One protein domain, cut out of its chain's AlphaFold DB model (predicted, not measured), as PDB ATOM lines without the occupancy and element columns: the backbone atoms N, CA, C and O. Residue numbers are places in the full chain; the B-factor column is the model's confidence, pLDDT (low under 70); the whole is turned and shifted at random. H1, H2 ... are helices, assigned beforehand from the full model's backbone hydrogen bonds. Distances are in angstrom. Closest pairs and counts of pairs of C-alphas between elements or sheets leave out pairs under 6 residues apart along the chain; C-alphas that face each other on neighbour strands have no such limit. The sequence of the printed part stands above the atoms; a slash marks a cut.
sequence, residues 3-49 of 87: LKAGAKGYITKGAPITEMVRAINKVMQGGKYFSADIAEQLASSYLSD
ATOM      1  N   LEU A   3     -23.402  16.982  42.584       62.06
ATOM      2  CA  LEU A   3     -22.531  15.946  42.016       62.06
ATOM      3  C   LEU A   3     -22.175  14.839  43.015       62.06
ATOM      4  O   LEU A   3     -22.143  13.675  42.629       62.06
ATOM      5  N   LYS A   4     -21.956  15.178  44.296       58.84
ATOM      6  CA  LYS A   4     -21.758  14.182  45.366       58.84
ATOM      7  C   LYS A   4     -23.033  13.347  45.585       58.84
ATOM      8  O   LYS A   4     -22.943  12.224  46.056       58.84
ATOM      9  N   ALA A   5     -24.199  13.868  45.183       66.50
ATOM     10  CA  ALA A   5     -25.478  13.156  45.184       66.50
ATOM     11  C   ALA A   5     -25.752  12.355  43.889       66.50
ATOM     12  O   ALA A   5     -26.833  11.796  43.735       66.50
ATOM     13  N   GLY A   6     -24.797  12.284  42.950       73.00
ATOM     14  CA  GLY A   6     -24.899  11.437  41.753       73.00
ATOM     15  C   GLY A   6     -25.480  12.111  40.506       73.00
ATOM     16  O   GLY A   6     -25.764  11.424  39.521       73.00
ATOM     17  N   ALA A   7     -25.636  13.438  40.497       80.19
ATOM     18  CA  ALA A   7     -26.065  14.156  39.298       80.19
ATOM     19  C   ALA A   7     -25.067  13.961  38.136       80.19
ATOM     20  O   ALA A   7     -23.863  14.185  38.283       80.19
ATOM     21  N   LYS A   8     -25.576  13.561  36.961       78.56
ATOM     22  CA  LYS A   8     -24.780  13.352  35.731       78.56
ATOM     23  C   LYS A   8     -24.782  14.561  34.788       78.56
ATOM     24  O   LYS A   8     -23.985  14.602  33.856       78.56
ATOM     25  N   GLY A   9     -25.653  15.540  35.028       81.88
ATOM     26  CA  GLY A   9     -25.786  16.739  34.207       81.88
ATOM     27  C   GLY A   9     -26.130  17.969  35.045       81.88
ATOM     28  O   GLY A   9     -26.931  17.855  35.970       81.88
ATOM     29  N   TYR A  10     -25.551  19.129  34.724       84.12
ATOM     30  CA  TYR A  10     -25.925  20.419  35.309       84.12
ATOM     31  C   TYR A  10     -25.856  21.529  34.255       84.12
ATOM     32  O   TYR A  10     -24.850  21.673  33.561       84.12
ATOM     33  N   ILE A  11     -26.930  22.312  34.149       86.38
ATOM     34  CA  ILE A  11     -27.051  23.464  33.250       86.38
ATOM     35  C   ILE A  11     -27.599  24.662  34.034       86.38
ATOM     36  O   ILE A  11     -28.410  24.488  34.947       86.38
ATOM     37  N   THR A  12     -27.166  25.876  33.695       83.62
ATOM     38  CA  THR A  12     -27.698  27.120  34.268       83.62
ATOM     39  C   THR A  12     -29.030  27.503  33.615       83.62
ATOM     40  O   THR A  12     -29.292  27.208  32.452       83.62
ATOM     41  N   LYS A  13     -29.904  28.206  34.346       82.31
ATOM     42  CA  LYS A  13     -31.224  28.626  33.831       82.31
ATOM     43  C   LYS A  13     -31.136  29.561  32.609       82.31
ATOM     44  O   LYS A  13     -32.101  29.660  31.861       82.31
ATOM     45  N   GLY A  14     -30.004  30.244  32.427       82.06
ATOM     46  CA  GLY A  14     -29.750  31.148  31.299       82.06
ATOM     47  C   GLY A  14     -29.204  30.468  30.041       82.06
ATOM     48  O   GLY A  14     -29.005  31.150  29.039       82.06
ATOM     49  N   ALA A  15     -28.948  29.157  30.071       81.69
ATOM     50  CA  ALA A  15     -28.376  28.457  28.932       81.69
ATOM     51  C   ALA A  15     -29.360  28.396  27.747       81.69
ATOM     52  O   ALA A  15     -30.562  28.168  27.942       81.69
ATOM     53  N   PRO A  16     -28.880  28.553  26.501       87.75
ATOM     54  CA  PRO A  16     -29.717  28.412  25.322       87.75
ATOM     55  C   PRO A  16     -30.286  26.989  25.210       87.75
ATOM     56  O   PRO A  16     -29.655  26.002  25.587       87.75
ATOM     57  N   ILE A  17     -31.472  26.863  24.607       87.12
ATOM     58  CA  ILE A  17     -32.155  25.569  24.407       87.12
ATOM     59  C   ILE A  17     -31.258  24.561  23.669       87.12
ATOM     60  O   ILE A  17     -31.277  23.366  23.958       87.12
ATOM     61  N   THR A  18     -30.427  25.036  22.742       89.12
ATOM     62  CA  THR A  18     -29.467  24.200  22.009       89.12
ATOM     63  C   THR A  18     -28.434  23.547  22.929       89.12
ATOM     64  O   THR A  18     -28.042  22.402  22.697       89.12
ATOM     65  N   GLU A  19     -28.019  24.230  23.995       86.56
ATOM     66  CA  GLU A  19     -27.127  23.693  25.020       86.56
ATOM     67  C   GLU A  19     -27.840  22.645  25.876       86.56
ATOM     68  O   GLU A  19     -27.288  21.573  26.120       86.56
ATOM     69  N   MET A  20     -29.108  22.889  26.222       86.31
ATOM     70  CA  MET A  20     -29.942  21.913  26.925       86.31
ATOM     71  C   MET A  20     -30.072  20.599  26.150       86.31
ATOM     72  O   MET A  20     -29.836  19.523  26.699       86.31
ATOM     73  N   VAL A  21     -30.370  20.675  24.852       90.31
ATOM     74  CA  VAL A  21     -30.467  19.491  23.985       90.31
ATOM     75  C   VAL A  21     -29.123  18.759  23.896       90.31
ATOM     76  O   VAL A  21     -29.075  17.531  23.983       90.31
ATOM     77  N   ARG A  22     -28.007  19.490  23.768       88.62
ATOM     78  CA  ARG A  22     -26.658  18.894  23.765       88.62
ATOM     79  C   ARG A  22     -26.348  18.169  25.070       88.62
ATOM     80  O   ARG A  22     -25.817  17.060  25.031       88.62
ATOM     81  N   ALA A  23     -26.688  18.769  26.203       87.69
ATOM     82  CA  ALA A  23     -26.466  18.187  27.517       87.69
ATOM     83  C   ALA A  23     -27.252  16.889  27.712       87.69
ATOM     84  O   ALA A  23     -26.679  15.891  28.146       87.69
ATOM     85  N   ILE A  24     -28.533  16.877  27.327       88.31
ATOM     86  CA  ILE A  24     -29.385  15.682  27.390       88.31
ATOM     87  C   ILE A  24     -28.774  14.558  26.550       88.31
ATOM     88  O   ILE A  24     -28.528  13.471  27.072       88.31
ATOM     89  N   ASN A  25     -28.441  14.834  25.285       91.81
ATOM     90  CA  ASN A  25     -27.834  13.842  24.392       91.81
ATOM     91  C   ASN A  25     -26.521  13.278  24.958       91.81
ATOM     92  O   ASN A  25     -26.280  12.073  24.897       91.81
ATOM     93  N   LYS A  26     -25.684  14.134  25.552       88.88
ATOM     94  CA  LYS A  26     -24.407  13.725  26.147       88.88
ATOM     95  C   LYS A  26     -24.595  12.833  27.377       88.88
ATOM     96  O   LYS A  26     -23.858  11.862  27.533       88.88
ATOM     97  N   VAL A  27     -25.586  13.125  28.220       90.50
ATOM     98  CA  VAL A  27     -25.916  12.297  29.391       90.50
ATOM     99  C   VAL A  27     -26.534  10.960  28.974       90.50
ATOM    100  O   VAL A  27     -26.198   9.928  29.554       90.50
ATOM    101  N   MET A  28     -27.373  10.946  27.934       88.50
ATOM    102  CA  MET A  28     -27.948   9.712  27.376       88.50
ATOM    103  C   MET A  28     -26.883   8.757  26.824       88.50
ATOM    104  O   MET A  28     -27.033   7.547  26.946       88.50
ATOM    105  N   GLN A  29     -25.781   9.281  26.286       90.19
ATOM    106  CA  GLN A  29     -24.630   8.486  25.835       90.19
ATOM    107  C   GLN A  29     -23.744   7.977  26.992       90.19
ATOM    108  O   GLN A  29     -22.668   7.434  26.758       90.19
ATOM    109  N   GLY A  30     -24.162   8.163  28.249       84.50
ATOM    110  CA  GLY A  30     -23.399   7.769  29.437       84.50
ATOM    111  C   GLY A  30     -22.338   8.787  29.864       84.50
ATOM    112  O   GLY A  30     -21.623   8.557  30.840       84.50
ATOM    113  N   GLY A  31     -22.249   9.922  29.168       85.00
ATOM    114  CA  GLY A  31     -21.361  11.017  29.521       85.00
ATOM    115  C   GLY A  31     -21.874  11.845  30.699       85.00
ATOM    116  O   GLY A  31     -22.994  11.686  31.185       85.00
ATOM    117  N   LYS A  32     -21.033  12.778  31.145       84.38
ATOM    118  CA  LYS A  32     -21.425  13.845  32.066       84.38
ATOM    119  C   LYS A  32     -21.388  15.176  31.330       84.38
ATOM    120  O   LYS A  32     -20.532  15.374  30.464       84.38
ATOM    121  N   TYR A  33     -22.312  16.071  31.658       86.56
ATOM    122  CA  TYR A  33     -22.347  17.409  31.075       86.56
ATOM    123  C   TYR A  33     -22.480  18.476  32.152       86.56
ATOM    124  O   TYR A  33     -23.406  18.441  32.956       86.56
ATOM    125  N   PHE A  34     -21.580  19.449  32.137       84.31
ATOM    126  CA  PHE A  34     -21.633  20.613  33.010       84.31
ATOM    127  C   PHE A  34     -21.466  21.843  32.126       84.31
ATOM    128  O   PHE A  34     -20.585  21.845  31.262       84.31
ATOM    129  N   SER A  35     -22.316  22.854  32.309       83.12
ATOM    130  CA  SER A  35     -22.118  24.149  31.652       83.12
ATOM    131  C   SER A  35     -20.781  24.759  32.086       83.12
ATOM    132  O   SER A  35     -20.283  24.454  33.172       83.12
ATOM    133  N   ALA A  36     -20.194  25.609  31.240       80.19
ATOM    134  CA  ALA A  36     -18.861  26.173  31.468       80.19
ATOM    135  C   ALA A  36     -18.747  26.877  32.832       80.19
ATOM    136  O   ALA A  36     -17.849  26.553  33.604       80.19
ATOM    137  N   ASP A  37     -19.729  27.717  33.171       78.75
ATOM    138  CA  ASP A  37     -19.785  28.451  34.445       78.75
ATOM    139  C   ASP A  37     -19.714  27.516  35.662       78.75
ATOM    140  O   ASP A  37     -19.078  27.793  36.678       78.75
ATOM    141  N   ILE A  38     -20.366  26.358  35.555       78.88
ATOM    142  CA  ILE A  38     -20.443  25.385  36.642       78.88
ATOM    143  C   ILE A  38     -19.208  24.511  36.658       78.88
ATOM    144  O   ILE A  38     -18.730  24.173  37.732       78.88
ATOM    145  N   ALA A  39     -18.659  24.161  35.498       80.56
ATOM    146  CA  ALA A  39     -17.378  23.479  35.419       80.56
ATOM    147  C   ALA A  39     -16.264  24.317  36.068       80.56
ATOM    148  O   ALA A  39     -15.442  23.759  36.788       80.56
ATOM    149  N   GLU A  40     -16.278  25.639  35.892       79.62
ATOM    150  CA  GLU A  40     -15.335  26.568  36.522       79.62
ATOM    151  C   GLU A  40     -15.555  26.680  38.039       79.62
ATOM    152  O   GLU A  40     -14.613  26.561  38.828       79.62
ATOM    153  N   GLN A  41     -16.810  26.801  38.483       76.31
ATOM    154  CA  GLN A  41     -17.149  26.795  39.909       76.31
ATOM    155  C   GLN A  41     -16.813  25.451  40.587       76.31
ATOM    156  O   GLN A  41     -16.412  25.396  41.750       76.31
ATOM    157  N   LEU A  42     -16.946  24.344  39.859       73.12
ATOM    158  CA  LEU A  42     -16.544  23.027  40.332       73.12
ATOM    159  C   LEU A  42     -15.031  22.891  40.375       73.12
ATOM    160  O   LEU A  42     -14.527  22.415  41.380       73.12
ATOM    161  N   ALA A  43     -14.315  23.317  39.336       73.00
ATOM    162  CA  ALA A  43     -12.859  23.274  39.303       73.00
ATOM    163  C   ALA A  43     -12.264  24.096  40.450       73.00
ATOM    164  O   ALA A  43     -11.423  23.590  41.185       73.00
ATOM    165  N   SER A  44     -12.764  25.315  40.672       71.25
ATOM    166  CA  SER A  44     -12.360  26.152  41.806       71.25
ATOM    167  C   SER A  44     -12.689  25.503  43.149       71.25
ATOM    168  O   SER A  44     -11.819  25.449  44.012       71.25
ATOM    169  N   SER A  45     -13.881  24.924  43.330       66.44
ATOM    170  CA  SER A  45     -14.229  24.208  44.565       66.44
ATOM    171  C   SER A  45     -13.410  22.928  44.784       66.44
ATOM    172  O   SER A  45     -13.168  22.580  45.933       66.44
ATOM    173  N   TYR A  46     -13.018  22.223  43.720       65.69
ATOM    174  CA  TYR A  46     -12.238  20.978  43.778       65.69
ATOM    175  C   TYR A  46     -10.738  21.242  43.950       65.69
ATOM    176  O   TYR A  46     -10.017  20.412  44.487       65.69
ATOM    177  N   LEU A  47     -10.252  22.396  43.489       63.50
ATOM    178  CA  LEU A  47      -8.894  22.876  43.749       63.50
ATOM    179  C   LEU A  47      -8.779  23.512  45.140       63.50
ATOM    180  O   LEU A  47      -7.721  23.447  45.756       63.50
ATOM    181  N   SER A  48      -9.878  24.066  45.656       59.56
ATOM    182  CA  SER A  48      -9.983  24.604  47.018       59.56
ATOM    183  C   SER A  48     -10.282  23.522  48.061       59.56
ATOM    184  O   SER A  48     -10.734  23.845  49.156       59.56
ATOM    185  N   ASP A  49     -10.046  22.241  47.747       52.84
ATOM    186  CA  ASP A  49     -10.288  21.083  48.621       52.84
ATOM    187  C   ASP A  49      -9.289  21.015  49.796       52.84
ATOM    188  O   ASP A  49      -8.916  19.946  50.267       52.84
TER     189      ASP A  49
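What this domain is: This is residues 3 to 49 of the 87 residues of the protein "Two-component system response regulator UvrY" of Acinetobacter ursingii (UniProt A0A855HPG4). Two helices, H1 and H2, stand apart, with two short extended stretches of chain, around residues 9 to 10 and 33 to 34, side by side in the middle between them. The far part of H2 and the tail after it, residues 43 to 49, stick out as an arm. The printed part has 47 residues with two named helices, H1 then H2, and no named strand; the class is all helix. It is only just compact, close to loose, with a radius of gyration of the C-alphas of 11.2 A, and spans 32 by 23 by 13 A.

How they stand to each other: H1, residues 17 to 28, and H2, residues 36 to 47, are apart, with no C-alpha of the one within 8 A of the other. A short link of 7 residues joins them. Residues 9 to 10 pair with residues 33 to 34 of this link, parallel. In H1 and H2 every O i to N i+4 pair is within hydrogen-bond range.

Where its parts are: H1 begins at C-alpha 17 (-32.155, 25.569, 24.407) and is 16.7 A long. H2 is 16.2 A long and ends at C-alpha 47 (-8.894, 22.876, 43.749).

The domain as a whole: The C-alphas farthest apart, of Thr 18 and Asp 49, are 33.0 A apart. The printed part has no cut. Residues 3 to 5 and 45 to 49 have pLDDT under 70.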